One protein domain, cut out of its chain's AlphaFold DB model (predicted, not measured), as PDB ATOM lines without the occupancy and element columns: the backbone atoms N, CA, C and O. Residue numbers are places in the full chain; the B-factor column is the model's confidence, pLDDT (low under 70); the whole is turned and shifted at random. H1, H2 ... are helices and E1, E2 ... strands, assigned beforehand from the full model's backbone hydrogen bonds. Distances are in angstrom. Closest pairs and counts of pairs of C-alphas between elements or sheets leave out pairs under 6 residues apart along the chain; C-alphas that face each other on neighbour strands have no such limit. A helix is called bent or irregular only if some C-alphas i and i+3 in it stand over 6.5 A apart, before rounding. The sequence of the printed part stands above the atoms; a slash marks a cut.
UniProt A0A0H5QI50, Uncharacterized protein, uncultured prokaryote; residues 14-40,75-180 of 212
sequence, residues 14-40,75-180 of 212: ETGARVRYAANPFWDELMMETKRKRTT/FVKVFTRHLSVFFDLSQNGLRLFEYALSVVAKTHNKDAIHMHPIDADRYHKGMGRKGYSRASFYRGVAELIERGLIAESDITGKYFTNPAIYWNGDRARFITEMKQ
ATOM      1  N   GLU A  14     -45.466  29.258  -4.980       44.69
ATOM      2  CA  GLU A  14     -44.463  30.064  -4.290       44.69
ATOM      3  C   GLU A  14     -45.149  31.108  -3.400       44.69
ATOM      4  O   GLU A  14     -45.632  32.143  -3.851       44.69
ATOM      5  N   THR A  15     -45.186  30.856  -2.095       39.03
ATOM      6  CA  THR A  15     -45.432  31.906  -1.099       39.03
ATOM      7  C   THR A  15     -44.228  31.956  -0.175       39.03
ATOM      8  O   THR A  15     -44.026  31.056   0.633       39.03
ATOM      9  N   GLY A  16     -43.408  32.999  -0.340       43.84
ATOM     10  CA  GLY A  16     -42.371  33.451   0.593       43.84
ATOM     11  C   GLY A  16     -41.666  32.365   1.416       43.84
ATOM     12  O   GLY A  16     -41.986  32.182   2.587       43.84
ATOM     13  N   ALA A  17     -40.647  31.750   0.807       54.41
ATOM     14  CA  ALA A  17     -39.533  30.996   1.404       54.41
ATOM     15  C   ALA A  17     -39.546  29.456   1.360       54.41
ATOM     16  O   ALA A  17     -38.489  28.885   1.628       54.41
ATOM     17  N   ARG A  18     -40.629  28.757   0.982       64.31
ATOM     18  CA  ARG A  18     -40.576  27.290   0.759       64.31
ATOM     19  C   ARG A  18     -41.507  26.835  -0.356       64.31
ATOM     20  O   ARG A  18     -42.671  27.220  -0.380       64.31
ATOM     21  N   VAL A  19     -40.986  25.991  -1.247       83.50
ATOM     22  CA  VAL A  19     -41.778  25.320  -2.284       83.50
ATOM     23  C   VAL A  19     -42.669  24.275  -1.619       83.50
ATOM     24  O   VAL A  19     -42.186  23.469  -0.821       83.50
ATOM     25  N   ARG A  20     -43.961  24.302  -1.947       86.88
ATOM     26  CA  ARG A  20     -44.941  23.303  -1.515       86.88
ATOM     27  C   ARG A  20     -45.398  22.477  -2.700       86.88
ATOM     28  O   ARG A  20     -45.543  23.008  -3.799       86.88
ATOM     29  N   TYR A  21     -45.658  21.201  -2.446       87.12
ATOM     30  CA  TYR A  21     -46.020  20.241  -3.481       87.12
ATOM     31  C   TYR A  21     -47.387  19.605  -3.205       87.12
ATOM     32  O   TYR A  21     -47.691  19.250  -2.068       87.12
ATOM     33  N   ALA A  22     -48.198  19.415  -4.248       86.94
ATOM     34  CA  ALA A  22     -49.454  18.660  -4.159       86.94
ATOM     35  C   ALA A  22     -49.223  17.132  -4.186       86.94
ATOM     36  O   ALA A  22     -49.974  16.358  -3.590       86.94
ATOM     37  N   ALA A  23     -48.148  16.692  -4.844       85.19
ATOM     38  CA  ALA A  23     -47.715  15.300  -4.945       85.19
ATOM     39  C   ALA A  23     -46.232  15.171  -4.573       85.19
ATOM     40  O   ALA A  23     -45.501  16.158  -4.591       85.19
ATOM     41  N   ASN A  24     -45.778  13.968  -4.221       86.50
ATOM     42  CA  ASN A  24     -44.404  13.771  -3.773       86.50
ATOM     43  C   ASN A  24     -43.390  14.037  -4.913       86.50
ATOM     44  O   ASN A  24     -43.381  13.286  -5.892       86.50
ATOM     45  N   PRO A  25     -42.507  15.048  -4.776       86.12
ATOM     46  CA  PRO A  25     -41.585  15.454  -5.840       86.12
ATOM     47  C   PRO A  25     -40.422  14.476  -6.060       86.12
ATOM     48  O   PRO A  25     -39.772  14.506  -7.101       86.12
ATOM     49  N   PHE A  26     -40.141  13.589  -5.103       84.69
ATOM     50  CA  PHE A  26     -39.011  12.659  -5.199       84.69
ATOM     51  C   PHE A  26     -39.281  11.482  -6.146       84.69
ATOM     52  O   PHE A  26     -38.369  10.713  -6.464       84.69
ATOM     53  N   TRP A  27     -40.525  11.314  -6.606       78.19
ATOM     54  CA  TRP A  27     -40.880  10.235  -7.523       78.19
ATOM     55  C   TRP A  27     -40.276  10.406  -8.909       78.19
ATOM     56  O   TRP A  27     -39.788   9.428  -9.480       78.19
ATOM     57  N   ASP A  28     -40.269  11.629  -9.432       69.62
ATOM     58  CA  ASP A  28     -39.773  11.897 -10.779       69.62
ATOM     59  C   ASP A  28     -38.272  11.621 -10.875       69.62
ATOM     60  O   ASP A  28     -37.828  10.895 -11.771       69.62
ATOM     61  N   GLU A  29     -37.505  12.088  -9.890       68.25
ATOM     62  CA  GLU A  29     -36.070  11.817  -9.777       68.25
ATOM     63  C   GLU A  29     -35.788  10.307  -9.672       68.25
ATOM     64  O   GLU A  29     -35.004   9.756 -10.455       68.25
ATOM     65  N   LEU A  30     -36.502   9.596  -8.789       65.81
ATOM     66  CA  LEU A  30     -36.340   8.149  -8.610       65.81
ATOM     67  C   LEU A  30     -36.649   7.359  -9.897       65.81
ATOM     68  O   LEU A  30     -35.975   6.374 -10.235       65.81
ATOM     69  N   MET A  31     -37.680   7.776 -10.635       62.69
ATOM     70  CA  MET A  31     -38.070   7.153 -11.896       62.69
ATOM     71  C   MET A  31     -37.045   7.416 -13.002       62.69
ATOM     72  O   MET A  31     -36.750   6.507 -13.788       62.69
ATOM     73  N   MET A  32     -36.462   8.616 -13.057       53.38
ATOM     74  CA  MET A  32     -35.390   8.951 -13.998       53.38
ATOM     75  C   MET A  32     -34.118   8.140 -13.732       53.38
ATOM     76  O   MET A  32     -33.576   7.547 -14.670       53.38
ATOM     77  N   GLU A  33     -33.676   8.019 -12.477       56.50
ATOM     78  CA  GLU A  33     -32.528   7.173 -12.119       56.50
ATOM     79  C   GLU A  33     -32.743   5.712 -12.525       56.50
ATOM     80  O   GLU A  33     -31.856   5.063 -13.092       56.50
ATOM     81  N   THR A  34     -33.947   5.190 -12.283       55.75
ATOM     82  CA  THR A  34     -34.302   3.809 -12.625       55.75
ATOM     83  C   THR A  34     -34.271   3.587 -14.141       55.75
ATOM     84  O   THR A  34     -33.745   2.571 -14.608       55.75
ATOM     85  N   LYS A  35     -34.779   4.546 -14.928       43.75
ATOM     86  CA  LYS A  35     -34.690   4.523 -16.397       43.75
ATOM     87  C   LYS A  35     -33.235   4.595 -16.869       43.75
ATOM     88  O   LYS A  35     -32.844   3.770 -17.690       43.75
ATOM     89  N   ARG A  36     -32.415   5.498 -16.317       39.28
ATOM     90  CA  ARG A  36     -30.987   5.638 -16.660       39.28
ATOM     91  C   ARG A  36     -30.211   4.354 -16.385       39.28
ATOM     92  O   ARG A  36     -29.524   3.868 -17.276       39.28
ATOM     93  N   LYS A  37     -30.386   3.751 -15.203       41.97
ATOM     94  CA  LYS A  37     -29.768   2.460 -14.859       41.97
ATOM     95  C   LYS A  37     -30.195   1.364 -15.838       41.97
ATOM     96  O   LYS A  37     -29.360   0.580 -16.273       41.97
ATOM     97  N   ARG A  38     -31.471   1.333 -16.239       34.88
ATOM     98  CA  ARG A  38     -31.972   0.391 -17.253       34.88
ATOM     99  C   ARG A  38     -31.341   0.617 -18.630       34.88
ATOM    100  O   ARG A  38     -31.106  -0.361 -19.328       34.88
ATOM    101  N   THR A  39     -31.062   1.859 -19.019       36.31
ATOM    102  CA  THR A  39     -30.371   2.186 -20.277       36.31
ATOM    103  C   THR A  39     -28.889   1.814 -20.226       36.31
ATOM    104  O   THR A  39     -28.393   1.226 -21.177       36.31
ATOM    105  N   THR A  40     -28.194   2.058 -19.109       42.59
ATOM    106  CA  THR A  40     -26.797   1.620 -18.917       42.59
ATOM    107  C   THR A  40     -26.672   0.098 -18.943       42.59
ATOM    108  O   THR A  40     -25.764  -0.428 -19.568       42.59
ATOM    109  N   PHE A  75     -38.988  -1.879  11.127       48.94
ATOM    110  CA  PHE A  75     -37.717  -1.373  10.629       48.94
ATOM    111  C   PHE A  75     -37.930  -0.373   9.484       48.94
ATOM    112  O   PHE A  75     -38.796  -0.549   8.630       48.94
ATOM    113  N   VAL A  76     -37.093   0.664   9.432       59.03
ATOM    114  CA  VAL A  76     -36.984   1.557   8.272       59.03
ATOM    115  C   VAL A  76     -35.674   1.233   7.565       59.03
ATOM    116  O   VAL A  76     -34.603   1.340   8.161       59.03
ATOM    117  N   LYS A  77     -35.741   0.819   6.295       65.19
ATOM    118  CA  LYS A  77     -34.533   0.567   5.496       65.19
ATOM    119  C   LYS A  77     -33.951   1.911   5.061       65.19
ATOM    120  O   LYS A  77     -34.657   2.684   4.420       65.19
ATOM    121  N   VAL A  78     -32.682   2.168   5.379       63.06
ATOM    122  CA  VAL A  78     -31.931   3.361   4.950       63.06
ATOM    123  C   VAL A  78     -30.885   2.956   3.912       63.06
ATOM    124  O   VAL A  78     -30.125   2.012   4.131       63.06
ATOM    125  N   PHE A  79     -30.833   3.648   2.774       64.56
ATOM    126  CA  PHE A  79     -29.887   3.323   1.705       64.56
ATOM    127  C   PHE A  79     -28.523   3.980   1.945       64.56
ATOM    128  O   PHE A  79     -28.403   5.199   2.059       64.56
ATOM    129  N   THR A  80     -27.460   3.172   1.941       55.97
ATOM    130  CA  THR A  80     -26.082   3.618   2.231       55.97
ATOM    131  C   THR A  80     -25.544   4.656   1.245       55.97
ATOM    132  O   THR A  80     -24.669   5.442   1.600       55.97
ATOM    133  N   ARG A  81     -26.093   4.719   0.024       60.09
ATOM    134  CA  ARG A  81     -25.725   5.716  -0.996       60.09
ATOM    135  C   ARG A  81     -25.977   7.159  -0.549       60.09
ATOM    136  O   ARG A  81     -25.277   8.051  -1.011       60.09
ATOM    137  N   HIS A  82     -26.927   7.371   0.359       64.62
ATOM    138  CA  HIS A  82     -27.281   8.691   0.881       64.62
ATOM    139  C   HIS A  82     -26.844   8.873   2.340       64.62
ATOM    140  O   HIS A  82     -27.304   9.789   3.014       64.62
ATOM    141  N   LEU A  83     -25.939   8.018   2.837       67.69
ATOM    142  CA  LEU A  83     -25.522   8.045   4.238       67.69
ATOM    143  C   LEU A  83     -24.780   9.340   4.613       67.69
ATOM    144  O   LEU A  83     -24.869   9.785   5.754       67.69
ATOM    145  N   SER A  84     -24.099   9.973   3.650       71.69
ATOM    146  CA  SER A  84     -23.403  11.255   3.838       71.69
ATOM    147  C   SER A  84     -24.329  12.376   4.312       71.69
ATOM    148  O   SER A  84     -23.927  13.175   5.151       71.69
ATOM    149  N   VAL A  85     -25.584  12.391   3.852       71.50
ATOM    150  CA  VAL A  85     -26.575  13.411   4.227       71.50
ATOM    151  C   VAL A  85     -26.825  13.432   5.735       71.50
ATOM    152  O   VAL A  85     -27.045  14.500   6.299       71.50
ATOM    153  N   PHE A  86     -26.759  12.280   6.409       71.44
ATOM    154  CA  PHE A  86     -27.002  12.211   7.851       71.44
ATOM    155  C   PHE A  86     -25.857  12.797   8.678       71.44
ATOM    156  O   PHE A  86     -26.111  13.326   9.758       71.44
ATOM    157  N   PHE A  87     -24.616  12.722   8.184       72.12
ATOM    158  CA  PHE A  87     -23.450  13.284   8.873       72.12
ATOM    159  C   PHE A  87     -23.402  14.815   8.798       72.12
ATOM    160  O   PHE A  87     -22.823  15.449   9.677       72.12
ATOM    161  N   ASP A  88     -24.065  15.402   7.801       80.44
ATOM    162  CA  ASP A  88     -24.142  16.850   7.593       80.44
ATOM    163  C   ASP A  88     -25.325  17.519   8.322       80.44
ATOM    164  O   ASP A  88     -25.539  18.732   8.184       80.44
ATOM    165  N   LEU A  89     -26.110  16.752   9.088       86.50
ATOM    166  CA  LEU A  89     -27.186  17.282   9.923       86.50
ATOM    167  C   LEU A  89     -26.642  17.868  11.228       86.50
ATOM    168  O   LEU A  89     -25.839  17.267  11.942       86.50
ATOM    169  N   SER A  90     -27.178  19.023  11.607       91.69
ATOM    170  CA  SER A  90     -27.029  19.591  12.938       91.69
ATOM    171  C   SER A  90     -27.629  18.659  13.995       91.69
ATOM    172  O   SER A  90     -28.509  17.840  13.718       91.69
ATOM    173  N   GLN A  91     -27.246  18.836  15.264       90.94
ATOM    174  CA  GLN A  91     -27.878  18.094  16.363       90.94
ATOM    175  C   GLN A  91     -29.400  18.299  16.412       90.94
ATOM    176  O   GLN A  91     -30.134  17.409  16.835       90.94
ATOM    177  N   ASN A  92     -29.896  19.467  15.993       92.81
ATOM    178  CA  ASN A  92     -31.329  19.728  15.935       92.81
ATOM    179  C   ASN A  92     -31.984  18.922  14.801       92.81
ATOM    180  O   ASN A  92     -32.984  18.242  15.041       92.81
ATOM    181  N   GLY A  93     -31.387  18.948  13.607       91.44
ATOM    182  CA  GLY A  93     -31.818  18.182  12.439       91.44
ATOM    183  C   GLY A  93     -31.814  16.679  12.693       91.44
ATOM    184  O   GLY A  93     -32.833  16.031  12.478       91.44
ATOM    185  N   LEU A  94     -30.734  16.136  13.261       90.50
ATOM    186  CA  LEU A  94     -30.617  14.712  13.585       90.50
ATOM    187  C   LEU A  94     -31.704  14.251  14.566       90.50
ATOM    188  O   LEU A  94     -32.338  13.220  14.361       90.50
ATOM    189  N   ARG A  95     -31.980  15.048  15.604       92.25
ATOM    190  CA  ARG A  95     -33.057  14.759  16.563       92.25
ATOM    191  C   ARG A  95     -34.443  14.810  15.930       92.25
ATOM    192  O   ARG A  95     -35.321  14.029  16.286       92.25
ATOM    193  N   LEU A  96     -34.671  15.744  15.005       94.69
ATOM    194  CA  LEU A  96     -35.936  15.770  14.276       94.69
ATOM    195  C   LEU A  96     -36.044  14.586  13.315       94.69
ATOM    196  O   LEU A  96     -37.123  14.020  13.182       94.69
ATOM    197  N   PHE A  97     -34.942  14.205  12.678       91.69
ATOM    198  CA  PHE A  97     -34.885  13.061  11.783       91.69
ATOM    199  C   PHE A  97     -35.177  11.747  12.519       91.69
ATOM    200  O   PHE A  97     -35.978  10.955  12.037       91.69
ATOM    201  N   GLU A  98     -34.626  11.550  13.720       89.69
ATOM    202  CA  GLU A  98     -34.967  10.422  14.602       89.69
ATOM    203  C   GLU A  98     -36.482  10.351  14.859       89.69
ATOM    204  O   GLU A  98     -37.115   9.307  14.675       89.69
ATOM    205  N   TYR A  99     -37.096  11.485  15.210       92.44
ATOM    206  CA  TYR A  99     -38.546  11.566  15.359       92.44
ATOM    207  C   TYR A  99     -39.278  11.246  14.046       92.44
ATOM    208  O   TYR A  99     -40.216  10.447  14.064       92.44
ATOM    209  N   ALA A 100     -38.843  11.803  12.914       90.81
ATOM    210  CA  ALA A 100     -39.434  11.546  11.603       90.81
ATOM    211  C   ALA A 100     -39.390  10.052  11.247       90.81
ATOM    212  O   ALA A 100     -40.416   9.502  10.859       90.81
ATOM    213  N   LEU A 101     -38.266   9.364  11.476       85.44
ATOM    214  CA  LEU A 101     -38.146   7.912  11.300       85.44
ATOM    215  C   LEU A 101     -39.140   7.143  12.174       85.44
ATOM    216  O   LEU A 101     -39.762   6.190  11.704       85.44
ATOM    217  N   SER A 102     -39.349   7.578  13.419       86.69
ATOM    218  CA  SER A 102     -40.346   6.964  14.306       86.69
ATOM    219  C   SER A 102     -41.780   7.112  13.778       86.69
ATOM    220  O   SER A 102     -42.614   6.229  13.995       86.69
ATOM    221  N   VAL A 103     -42.073   8.220  13.085       88.94
ATOM    222  CA  VAL A 103     -43.361   8.453  12.424       88.94
ATOM    223  C   VAL A 103     -43.455   7.590  11.175       88.94
ATOM    224  O   VAL A 103     -44.418   6.840  11.056       88.94
ATOM    225  N   VAL A 104     -42.435   7.607  10.312       83.56
ATOM    226  CA  VAL A 104     -42.347   6.770   9.104       83.56
ATOM    227  C   VAL A 104     -42.617   5.316   9.455       83.56
ATOM    228  O   VAL A 104     -43.523   4.738   8.871       83.56
ATOM    229  N   ALA A 105     -41.938   4.771  10.469       77.94
ATOM    230  CA  ALA A 105     -42.127   3.399  10.929       77.94
ATOM    231  C   ALA A 105     -43.584   3.088  11.314       77.94
ATOM    232  O   ALA A 105     -44.013   1.948  11.181       77.94
ATOM    233  N   LYS A 106     -44.360   4.069  11.799       80.38
ATOM    234  CA  LYS A 106     -45.789   3.923  12.150       80.38
ATOM    235  C   LYS A 106     -46.722   4.044  10.938       80.38
ATOM    236  O   LYS A 106     -47.817   3.491  10.971       80.38
ATOM    237  N   THR A 107     -46.316   4.756   9.891       74.06
ATOM    238  CA  THR A 107     -47.103   4.969   8.665       74.06
ATOM    239  C   THR A 107     -46.767   3.922   7.609       74.06
ATOM    240  O   THR A 107     -45.724   3.986   6.966       74.06
ATOM    241  N   HIS A 108     -47.658   2.952   7.416       66.88
ATOM    242  CA  HIS A 108     -47.471   1.873   6.445       66.88
ATOM    243  C   HIS A 108     -47.748   2.334   5.006       66.88
ATOM    244  O   HIS A 108     -48.776   2.969   4.780       66.88
ATOM    245  N   ASN A 109     -46.867   1.986   4.054       60.72
ATOM    246  CA  ASN A 109     -47.024   2.211   2.604       60.72
ATOM    247  C   ASN A 109     -47.495   3.623   2.208       60.72
ATOM    248  O   ASN A 109     -48.229   3.793   1.236       60.72
ATOM    249  N   LYS A 110     -47.085   4.644   2.966       71.50
ATOM    250  CA  LYS A 110     -47.347   6.044   2.635       71.50
ATOM    251  C   LYS A 110     -46.044   6.728   2.285       71.50
ATOM    252  O   LYS A 110     -45.036   6.555   2.961       71.50
ATOM    253  N   ASP A 111     -46.109   7.543   1.248       80.25
ATOM    254  CA  ASP A 111     -45.021   8.395   0.781       80.25
ATOM    255  C   ASP A 111     -45.004   9.761   1.485       80.25
ATOM    256  O   ASP A 111     -44.237  10.652   1.119       80.25
ATOM    257  N   ALA A 112     -45.858   9.924   2.500       87.88
ATOM    258  CA  ALA A 112     -45.996  11.124   3.298       87.88
ATOM    259  C   ALA A 112     -46.194  10.801   4.783       87.88
ATOM    260  O   ALA A 112     -46.843   9.819   5.156       87.88
ATOM    261  N   ILE A 113     -45.691  11.697   5.626       90.94
ATOM    262  CA  ILE A 113     -45.819  11.671   7.081       90.94
ATOM    263  C   ILE A 113     -46.428  12.971   7.592       90.94
ATOM    264  O   ILE A 113     -46.250  14.036   7.001       90.94
ATOM    265  N   HIS A 114     -47.119  12.889   8.727       94.12
ATOM    266  CA  HIS A 114     -47.588  14.064   9.454       94.12
ATOM    267  C   HIS A 114     -46.690  14.308  10.659       94.12
ATOM    268  O   HIS A 114     -46.468  13.411  11.470       94.12
ATOM    269  N   MET A 115     -46.181  15.530  10.782       95.12
ATOM    270  CA  MET A 115     -45.338  15.937  11.897       95.12
ATOM    271  C   MET A 115     -45.836  17.250  12.481       95.12
ATOM    272  O   MET A 115     -46.072  18.223  11.761       95.12
ATOM    273  N   HIS A 116     -45.921  17.294  13.807       96.38
ATOM    274  CA  HIS A 116     -46.345  18.476  14.541       96.38
ATOM    275  C   HIS A 116     -45.377  18.771  15.701       96.38
ATOM    276  O   HIS A 116     -44.903  17.835  16.351       96.38
ATOM    277  N   PRO A 117     -45.095  20.053  16.023       95.88
ATOM    278  CA  PRO A 117     -44.165  20.409  17.096       95.88
ATOM    279  C   PRO A 117     -44.495  19.779  18.455       95.88
ATOM    280  O   PRO A 117     -43.588  19.392  19.184       95.88
ATOM    281  N   ILE A 118     -45.786  19.671  18.793       96.75
ATOM    282  CA  ILE A 118     -46.234  19.091  20.073       96.75
ATOM    283  C   ILE A 118     -45.893  17.600  20.144       96.75
ATOM    284  O   ILE A 118     -45.467  17.115  21.189       96.75
ATOM    285  N   ASP A 119     -46.042  16.875  19.040       96.06
ATOM    286  CA  ASP A 119     -45.781  15.437  19.009       96.06
ATOM    287  C   ASP A 119     -44.279  15.150  19.037       96.06
ATOM    288  O   ASP A 119     -43.840  14.248  19.750       96.06
ATOM    289  N   ALA A 120     -43.479  15.975  18.355       95.38
ATOM    290  CA  ALA A 120     -42.023  15.925  18.450       95.38
ATOM    291  C   ALA A 120     -41.528  16.220  19.878       95.38
ATOM    292  O   ALA A 120     -40.592  15.575  20.358       95.38
ATOM    293  N   ASP A 121     -42.156  17.173  20.577       95.56
ATOM    294  CA  ASP A 121     -41.859  17.479  21.980       95.56
ATOM    295  C   ASP A 121     -42.195  16.300  22.904       95.56
ATOM    296  O   ASP A 121     -41.344  15.862  23.683       95.56
ATOM    297  N   ARG A 122     -43.404  15.736  22.769       95.94
ATOM    298  CA  ARG A 122     -43.858  14.562  23.535       95.94
ATOM    299  C   ARG A 122     -42.961  13.350  23.313       95.94
ATOM    300  O   ARG A 122     -42.586  12.703  24.287       95.94
ATOM    301  N   TYR A 123     -42.583  13.076  22.066       94.19
ATOM    302  CA  TYR A 123     -41.704  11.961  21.710       94.19
ATOM    303  C   TYR A 123     -40.371  12.022  22.469       94.19
ATOM    304  O   TYR A 123     -39.980  11.059  23.123       94.19
ATOM    305  N   HIS A 124     -39.702  13.176  22.457       92.62
ATOM    306  CA  HIS A 124     -38.407  13.321  23.123       92.62
ATOM    307  C   HIS A 124     -38.512  13.318  24.648       92.62
ATOM    308  O   HIS A 124     -37.692  12.683  25.312       92.62
ATOM    309  N   LYS A 125     -39.528  13.990  25.205       93.44
ATOM    310  CA  LYS A 125     -39.779  13.976  26.653       93.44
ATOM    311  C   LYS A 125     -40.092  12.571  27.163       93.44
ATOM    312  O   LYS A 125     -39.613  12.208  28.230       93.44
ATOM    313  N   GLY A 126     -40.829  11.770  26.390       92.69
ATOM    314  CA  GLY A 126     -41.122  10.370  26.711       92.69
ATOM    315  C   GLY A 126     -39.875   9.484  26.811       92.69
ATOM    316  O   GLY A 126     -39.892   8.495  27.530       92.69
ATOM    317  N   MET A 127     -38.775   9.871  26.160       89.06
ATOM    318  CA  MET A 127     -37.468   9.209  26.269       89.06
ATOM    319  C   MET A 127     -36.560   9.823  27.352       89.06
ATOM    320  O   MET A 127     -35.359   9.564  27.365       89.06
ATOM    321  N   GLY A 128     -37.087  10.704  28.213       90.56
ATOM    322  CA  GLY A 128     -36.301  11.418  29.227       90.56
ATOM    323  C   GLY A 128     -35.331  12.462  28.656       90.56
ATOM    324  O   GLY A 128     -34.440  12.932  29.360       90.56
ATOM    325  N   ARG A 129     -35.474  12.836  27.377       91.50
ATOM    326  CA  ARG A 129     -34.610  13.818  26.703       91.50
ATOM    327  C   ARG A 129     -35.245  15.208  26.728       91.50
ATOM    328  O   ARG A 129     -36.451  15.372  26.915       91.50
ATOM    329  N   LYS A 130     -34.432  16.240  26.475       90.25
ATOM    330  CA  LYS A 130     -34.919  17.621  26.309       90.25
ATOM    331  C   LYS A 130     -36.017  17.661  25.244       90.25
ATOM    332  O   LYS A 130     -35.828  17.130  24.157       90.25
ATOM    333  N   GLY A 131     -37.119  18.343  25.527       88.19
ATOM    334  CA  GLY A 131     -38.215  18.539  24.579       88.19
ATOM    335  C   GLY A 131     -37.857  19.354  23.327       88.19
ATOM    336  O   GLY A 131     -36.705  19.741  23.105       88.19
ATOM    337  N   TYR A 132     -38.873  19.643  22.519       88.88
ATOM    338  CA  TYR A 132     -38.781  20.417  21.286       88.88
ATOM    339  C   TYR A 132     -39.624  21.693  21.400       88.88
ATOM    340  O   TYR A 132     -40.822  21.644  21.661       88.88
ATOM    341  N   SER A 133     -39.015  22.865  21.189       94.44
ATOM    342  CA  SER A 133     -39.785  24.107  21.046       94.44
ATOM    343  C   SER A 133     -40.331  24.232  19.623       94.44
ATOM    344  O   SER A 133     -39.740  23.708  18.676       94.44
ATOM    345  N   ARG A 134     -41.414  25.001  19.441       95.81
ATOM    346  CA  ARG A 134     -41.982  25.278  18.110       95.81
ATOM    347  C   ARG A 134     -40.935  25.855  17.148       95.81
ATOM    348  O   ARG A 134     -40.821  25.396  16.017       95.81
ATOM    349  N   ALA A 135     -40.131  26.811  17.613       95.69
ATOM    350  CA  ALA A 135     -39.083  27.436  16.807       95.69
ATOM    351  C   ALA A 135     -37.966  26.454  16.425       95.69
ATOM    352  O   ALA A 135     -37.505  26.450  15.288       95.69
ATOM    353  N   SER A 136     -37.523  25.598  17.350       94.38
ATOM    354  CA  SER A 136     -36.550  24.559  17.010       94.38
ATOM    355  C   SER A 136     -37.126  23.579  15.997       94.38
ATOM    356  O   SER A 136     -36.405  23.189  15.081       94.38
ATOM    357  N   PHE A 137     -38.400  23.187  16.143       97.06
ATOM    358  CA  PHE A 137     -39.039  22.202  15.265       97.06
ATOM    359  C   PHE A 137     -39.004  22.675  13.817       97.06
ATOM    360  O   PHE A 137     -38.464  21.985  12.959       97.06
ATOM    361  N   TYR A 138     -39.476  23.895  13.550       95.81
ATOM    362  CA  TYR A 138     -39.506  24.419  12.184       95.81
ATOM    363  C   TYR A 138     -38.118  24.719  11.601       95.81
ATOM    364  O   TYR A 138     -37.971  24.688  10.377       95.81
ATOM    365  N   ARG A 139     -37.105  24.964  12.447       95.44
ATOM    366  CA  ARG A 139     -35.696  25.014  12.019       95.44
ATOM    367  C   ARG A 139     -35.187  23.641  11.593       95.44
ATOM    368  O   ARG A 139     -34.572  23.535  10.545       95.44
ATOM    369  N   GLY A 140     -35.498  22.597  12.363       94.69
ATOM    370  CA  GLY A 140     -35.177  21.222  11.981       94.69
ATOM    371  C   GLY A 140     -35.889  20.824  10.688       94.69
ATOM    372  O   GLY A 140     -35.260  20.273   9.801       94.69
ATOM    373  N   VAL A 141     -37.175  21.164  10.534       95.75
ATOM    374  CA  VAL A 141     -37.929  20.892   9.296       95.75
ATOM    375  C   VAL A 141     -37.270  21.577   8.100       95.75
ATOM    376  O   VAL A 141     -37.146  20.955   7.052       95.75
ATOM    377  N   ALA A 142     -36.827  22.831   8.260       94.44
ATOM    378  CA  ALA A 142     -36.100  23.560   7.217       94.44
ATOM    379  C   ALA A 142     -34.884  22.771   6.732       94.44
ATOM    380  O   ALA A 142     -34.710  22.565   5.539       94.44
ATOM    381  N   GLU A 143     -34.089  22.306   7.691       94.00
ATOM    382  CA  GLU A 143     -32.863  21.568   7.442       94.00
ATOM    383  C   GLU A 143     -33.148  20.226   6.758       94.00
ATOM    384  O   GLU A 143     -32.501  19.889   5.775       94.00
ATOM    385  N   LEU A 144     -34.165  19.479   7.204       93.06
ATOM    386  CA  LEU A 144     -34.543  18.227   6.541       93.06
ATOM    387  C   LEU A 144     -35.010  18.449   5.091       93.06
ATOM    388  O   LEU A 144     -34.732  17.608   4.237       93.06
ATOM    389  N   ILE A 145     -35.691  19.567   4.808       92.75
ATOM    390  CA  ILE A 145     -36.094  19.938   3.444       92.75
ATOM    391  C   ILE A 145     -34.873  20.307   2.598       92.75
ATOM    392  O   ILE A 145     -34.708  19.788   1.499       92.75
ATOM    393  N   GLU A 146     -33.993  21.161   3.119       90.56
ATOM    394  CA  GLU A 146     -32.773  21.602   2.432       90.56
ATOM    395  C   GLU A 146     -31.854  20.426   2.074       90.56
ATOM    396  O   GLU A 146     -31.230  20.409   1.016       90.56
ATOM    397  N   ARG A 147     -31.813  19.404   2.933       88.12
ATOM    398  CA  ARG A 147     -31.047  18.172   2.712       88.12
ATOM    399  C   ARG A 147     -31.765  17.131   1.844       88.12
ATOM    400  O   ARG A 147     -31.233  16.038   1.660       88.12
ATOM    401  N   GLY A 148     -32.964  17.428   1.339       88.31
ATOM    402  CA  GLY A 148     -33.738  16.517   0.488       88.31
ATOM    403  C   GLY A 148     -34.230  15.257   1.207       88.31
ATOM    404  O   GLY A 148     -34.516  14.251   0.559       88.31
ATOM    405  N   LEU A 149     -34.315  15.283   2.543       88.56
ATOM    406  CA  LEU A 149     -34.830  14.170   3.347       88.56
ATOM    407  C   LEU A 149     -36.358  14.122   3.324       88.56
ATOM    408  O   LEU A 149     -36.940  13.036   3.378       88.56
ATOM    409  N   ILE A 150     -36.994  15.293   3.265       92.12
ATOM    410  CA  ILE A 150     -38.443  15.472   3.159       92.12
ATOM    411  C   ILE A 150     -38.772  16.645   2.227       92.12
ATOM    412  O   ILE A 150     -37.922  17.492   1.977       92.12
ATOM    413  N   ALA A 151     -40.018  16.740   1.771       92.38
ATOM    414  CA  ALA A 151     -40.548  17.913   1.076       92.38
ATOM    415  C   ALA A 151     -41.855  18.380   1.731       92.38
ATOM    416  O   ALA A 151     -42.635  17.562   2.217       92.38
ATOM    417  N   GLU A 152     -42.097  19.691   1.776       93.44
ATOM    418  CA  GLU A 152     -43.332  20.255   2.337       93.44
ATOM    419  C   GLU A 152     -44.492  20.050   1.355       93.44
ATOM    420  O   GLU A 152     -44.376  20.381   0.175       93.44
ATOM    421  N   SER A 153     -45.609  19.492   1.827       92.56
ATOM    422  CA  SER A 153     -46.818  19.430   1.002       92.56
ATOM    423  C   SER A 153     -47.626  20.729   1.090       92.56
ATOM    424  O   SER A 153     -47.384  21.578   1.948       92.56
ATOM    425  N   ASP A 154     -48.613  20.878   0.218       90.56
ATOM    426  CA  ASP A 154     -49.651  21.911   0.310       90.56
ATOM    427  C   ASP A 154     -50.512  21.804   1.588       90.56
ATOM    428  O   ASP A 154     -51.039  22.805   2.081       90.56
ATOM    429  N   ILE A 155     -50.591  20.613   2.186       90.38
ATOM    430  CA  ILE A 155     -51.256  20.360   3.465       90.38
ATOM    431  C   ILE A 155     -50.306  20.676   4.628       90.38
ATOM    432  O   ILE A 155     -49.224  20.101   4.784       90.38
ATOM    433  N   THR A 156     -50.758  21.551   5.527       89.44
ATOM    434  CA  THR A 156     -49.977  21.968   6.700       89.44
ATOM    435  C   THR A 156     -49.608  20.776   7.586       89.44
ATOM    436  O   THR A 156     -50.463  20.001   8.011       89.44
ATOM    437  N   GLY A 157     -48.317  20.656   7.906       90.88
ATOM    438  CA  GLY A 157     -47.795  19.598   8.773       90.88
ATOM    439  C   GLY A 157     -47.676  18.230   8.101       90.88
ATOM    440  O   GLY A 157     -47.238  17.287   8.758       90.88
ATOM    441  N   LYS A 158     -48.030  18.116   6.815       93.56
ATOM    442  CA  LYS A 158     -47.781  16.935   5.992       93.56
ATOM    443  C   LYS A 158     -46.519  17.153   5.158       93.56
ATOM    444  O   LYS A 158     -46.329  18.203   4.543       93.56
ATOM    445  N   TYR A 159     -45.663  16.139   5.155       93.62
ATOM    446  CA  TYR A 159     -44.378  16.148   4.472       93.62
ATOM    447  C   TYR A 159     -44.212  14.871   3.665       93.62
ATOM    448  O   TYR A 159     -44.458  13.781   4.181       93.62
ATOM    449  N   PHE A 160     -43.772  14.998   2.420       91.94
ATOM    450  CA  PHE A 160     -43.405  13.862   1.590       91.94
ATOM    451  C   PHE A 160     -42.033  13.335   1.986       91.94
ATOM    452  O   PHE A 160     -41.113  14.109   2.244       91.94
ATOM    453  N   THR A 161     -41.897  12.018   2.043       89.00
ATOM    454  CA  THR A 161     -40.645  11.335   2.373       89.00
ATOM    455  C   THR A 161     -39.869  11.029   1.106       89.00
ATOM    456  O   THR A 161     -40.478  10.635   0.109       89.00
ATOM    457  N   ASN A 162     -38.541  11.140   1.149       87.31
ATOM    458  CA  ASN A 162     -37.702  10.755   0.021       87.31
ATOM    459  C   ASN A 162     -37.472   9.223  -0.018       87.31
ATOM    460  O   ASN A 162     -36.693   8.699   0.790       87.31
ATOM    461  N   PRO A 163     -38.079   8.496  -0.979       77.00
ATOM    462  CA  PRO A 163     -37.964   7.043  -1.096       77.00
ATOM    463  C   PRO A 163     -36.569   6.562  -1.522       77.00
ATOM    464  O   PRO A 163     -36.258   5.379  -1.370       77.00
ATOM    465  N   ALA A 164     -35.719   7.447  -2.056       71.69
ATOM    466  CA  ALA A 164     -34.328   7.122  -2.361       71.69
ATOM    467  C   ALA A 164     -33.475   6.982  -1.092       71.69
ATOM    468  O   ALA A 164     -32.455   6.293  -1.113       71.69
ATOM    469  N   ILE A 165     -33.897   7.602   0.016       71.38
ATOM    470  CA  ILE A 165     -33.125   7.662   1.259       71.38
ATOM    471  C   ILE A 165     -33.628   6.634   2.266       71.38
ATOM    472  O   ILE A 165     -32.823   5.879   2.818       71.38
ATOM    473  N   TYR A 166     -34.938   6.569   2.494       69.00
ATOM    474  CA  TYR A 166     -35.526   5.598   3.407       69.00
ATOM    475  C   TYR A 166     -36.871   5.080   2.905       69.00
ATOM    476  O   TYR A 166     -37.641   5.799   2.272       69.00
ATOM    477  N   TRP A 167     -37.147   3.802   3.175       64.00
ATOM    478  CA  TRP A 167     -38.345   3.126   2.681       64.00
ATOM    479  C   TRP A 167     -38.981   2.239   3.755       64.00
ATOM    480  O   TRP A 167     -38.285   1.478   4.434       64.00
ATOM    481  N   ASN A 168     -40.308   2.332   3.885       59.00
ATOM    482  CA  ASN A 168     -41.125   1.553   4.821       59.00
ATOM    483  C   ASN A 168     -42.069   0.583   4.073       59.00
ATOM    484  O   ASN A 168     -43.289   0.713   4.163       59.00
ATOM    485  N   GLY A 169     -41.512  -0.346   3.280       57.59
ATOM    486  CA  GLY A 169     -42.289  -1.342   2.519       57.59
ATOM    487  C   GLY A 169     -41.476  -2.200   1.532       57.59
ATOM    488  O   GLY A 169     -40.246  -2.234   1.578       57.59
ATOM    489  N   ASP A 170     -42.160  -2.864   0.592       55.69
ATOM    490  CA  ASP A 170     -41.545  -3.575  -0.545       55.69
ATOM    491  C   ASP A 170     -41.439  -2.638  -1.759       55.69
ATOM    492  O   ASP A 170     -42.426  -2.296  -2.416       55.69
ATOM    493  N   ARG A 171     -40.209  -2.203  -2.050       51.47
ATOM    494  CA  ARG A 171     -39.888  -1.287  -3.154       51.47
ATOM    495  C   ARG A 171     -40.292  -1.857  -4.518       51.47
ATOM    496  O   ARG A 171     -40.665  -1.090  -5.402       51.47
ATOM    497  N   ALA A 172     -40.207  -3.173  -4.715       45.19
ATOM    498  CA  ALA A 172     -40.547  -3.805  -5.986       45.19
ATOM    499  C   ALA A 172     -42.063  -3.843  -6.190       45.19
ATOM    500  O   ALA A 172     -42.541  -3.514  -7.279       45.19
ATOM    501  N   ARG A 173     -42.816  -4.169  -5.134       43.94
ATOM    502  CA  ARG A 173     -44.281  -4.197  -5.167       43.94
ATOM    503  C   ARG A 173     -44.876  -2.809  -5.403       43.94
ATOM    504  O   ARG A 173     -45.689  -2.668  -6.304       43.94
ATOM    505  N   PHE A 174     -44.389  -1.776  -4.715       43.19
ATOM    506  CA  PHE A 174     -44.902  -0.408  -4.881       43.19
ATOM    507  C   PHE A 174     -44.581   0.204  -6.256       43.19
ATOM    508  O   PHE A 174     -45.445   0.802  -6.887       43.19
ATOM    509  N   ILE A 175     -43.365   0.005  -6.787       51.00
ATOM    510  CA  ILE A 175     -43.020   0.439  -8.159       51.00
ATOM    511  C   ILE A 175     -43.863  -0.310  -9.205       51.00
ATOM    512  O   ILE A 175     -44.133   0.221 -10.283       51.00
ATOM    513  N   THR A 176     -44.251  -1.553  -8.912       43.75
ATOM    514  CA  THR A 176     -45.132  -2.349  -9.777       43.75
ATOM    515  C   THR A 176     -46.575  -1.855  -9.698       43.75
ATOM    516  O   THR A 176     -47.180  -1.646 -10.746       43.75
ATOM    517  N   GLU A 177     -47.082  -1.581  -8.493       42.66
ATOM    518  CA  GLU A 177     -48.407  -0.999  -8.254       42.66
ATOM    519  C   GLU A 177     -48.523   0.395  -8.886       42.66
ATOM    520  O   GLU A 177     -49.469   0.625  -9.615       42.66
ATOM    521  N   MET A 178     -47.534   1.289  -8.771       46.34
ATOM    522  CA  MET A 178     -47.577   2.610  -9.431       46.34
ATOM    523  C   MET A 178     -47.590   2.564 -10.968       46.34
ATOM    524  O   MET A 178     -48.068   3.497 -11.611       46.34
ATOM    525  N   LYS A 179     -47.021   1.522 -11.587       41.12
ATOM    526  CA  LYS A 179     -47.071   1.352 -13.052       41.12
ATOM    527  C   LYS A 179     -48.444   0.900 -13.537       41.12
ATOM    528  O   LYS A 179     -48.737   1.048 -14.721       41.12
ATOM    529  N   GLN A 180     -49.255   0.342 -12.647       35.19
ATOM    530  CA  GLN A 180     -50.660   0.076 -12.887       35.19
ATOM    531  C   GLN A 180     -51.416   1.294 -12.348       35.19
ATOM    532  O   GLN A 180     -51.551   1.456 -11.143       35.19
TER     533      GLN A 180
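Overview. This is residues 14 to 40 and 75 to 180 of the 212 residues of an uncharacterized protein of uncultured prokaryote (UniProt A0A0H5QI50). A small sheet of three short strands, E1, E3 and E2, has two helices, H3 and H5, crossed on one of its faces, and a third, H4, packs on both of them; these three helices stand nearly at right angles to one another. H2 lies near H3 but not on the sheet, while H1 and H6 lie farthest out, and residues 34 to 40 of H1 stick out free. You have 133 printed residues, with six named helices and three named strands in the order H1 H2 H3 E1 H4 H5 E2 E3 H6; the class is mostly helix, and the sheet is antiparallel. The whole is compact, with a radius of gyration of the C-alphas of 15.4 A and spans of 49 by 36 by 27 A.

Arrangement. Start at residue 14; residues 14 to 25 hold no named element, and then H1, residues 26 to 40, only grazes the sheet with its residues 26 to 27. Beyond the cut, H2, residues 80 to 87, is close to but not clearly touching H3, residues 91 to 106; their closest C-alphas, of Phe 86 and Leu 94, are 7.2 A apart. H3 is on the sheet at a height over the sheet of 10.4 A, and on the local plane it runs across the strands, at 75 degrees to E1, residues 112 to 114. Next comes H4, residues 117 to 126, which touches H3 at residues 96 to 99 of H3 alone, about perpendicular at 90 degrees; the closest C-alphas, of Tyr 99 and Ala 120, are 6.4 A apart. H5, residues 134 to 146, touches H3 about perpendicular at 82 degrees, with residues 92 to 97 of H3 alone; look at the closest C-alphas, of Gly 93 and Gly 140, 4.6 A apart. H5 touches H4 too, with its residues 134 to 138 alone, the closest C-alphas being those of Pro 117 and Arg 134, 5.4 A apart. H3 and H5 are on the same face, two layers with the sheet. E2, residues 150 to 152, and E3, residues 158 to 161, form a hairpin, with N 160 and O 151 at 2.8 A. E1 is antiparallel to E3, with N 113 and O 159 at 2.8 A. E1, H4 and H5, E2 make a split strand-helix-strand unit, two strands running the same way with E3 between them, and its crossover is right-handed. H6, residues 171 to 179, touches no helix and is not on the sheet. In H1, H4, H5 and H6 every O i to N i+4 pair is within hydrogen-bond range; H3 has 11 of 12, and H2 0 of 4 but 4 of 5 O i to N i+3 pairs.

Along the chain. Find C-alpha 26 at (-39.011, 12.659, -5.199); from there H1 runs 21.4 A to C-alpha 40. H2 is irregular, with C-alphas 81 and 84 7.7 A apart. H3, from C-alpha 91 at (-27.878, 18.094, 16.363), is 23.2 A long, H4 14.2 A and H5 18.6 A. E1, E2 and E3 are short, and H6 ends at C-alpha 179, (-47.071, 1.352, -13.052).

Size, cuts and confidence. The two C-alphas farthest apart, of Thr 39 and Gly 128, are 50.7 A apart. Residues 41 to 74 are not printed, and C-alphas 40 and 75 are 31.6 A apart across this cut. Of the links that are printed whole, none is long. Mean pLDDT of the printed part is 77.0; it is under 70 at residues 14 to 18, 28 to 40, 75 to 83, 108 to 109 and 166 to 180.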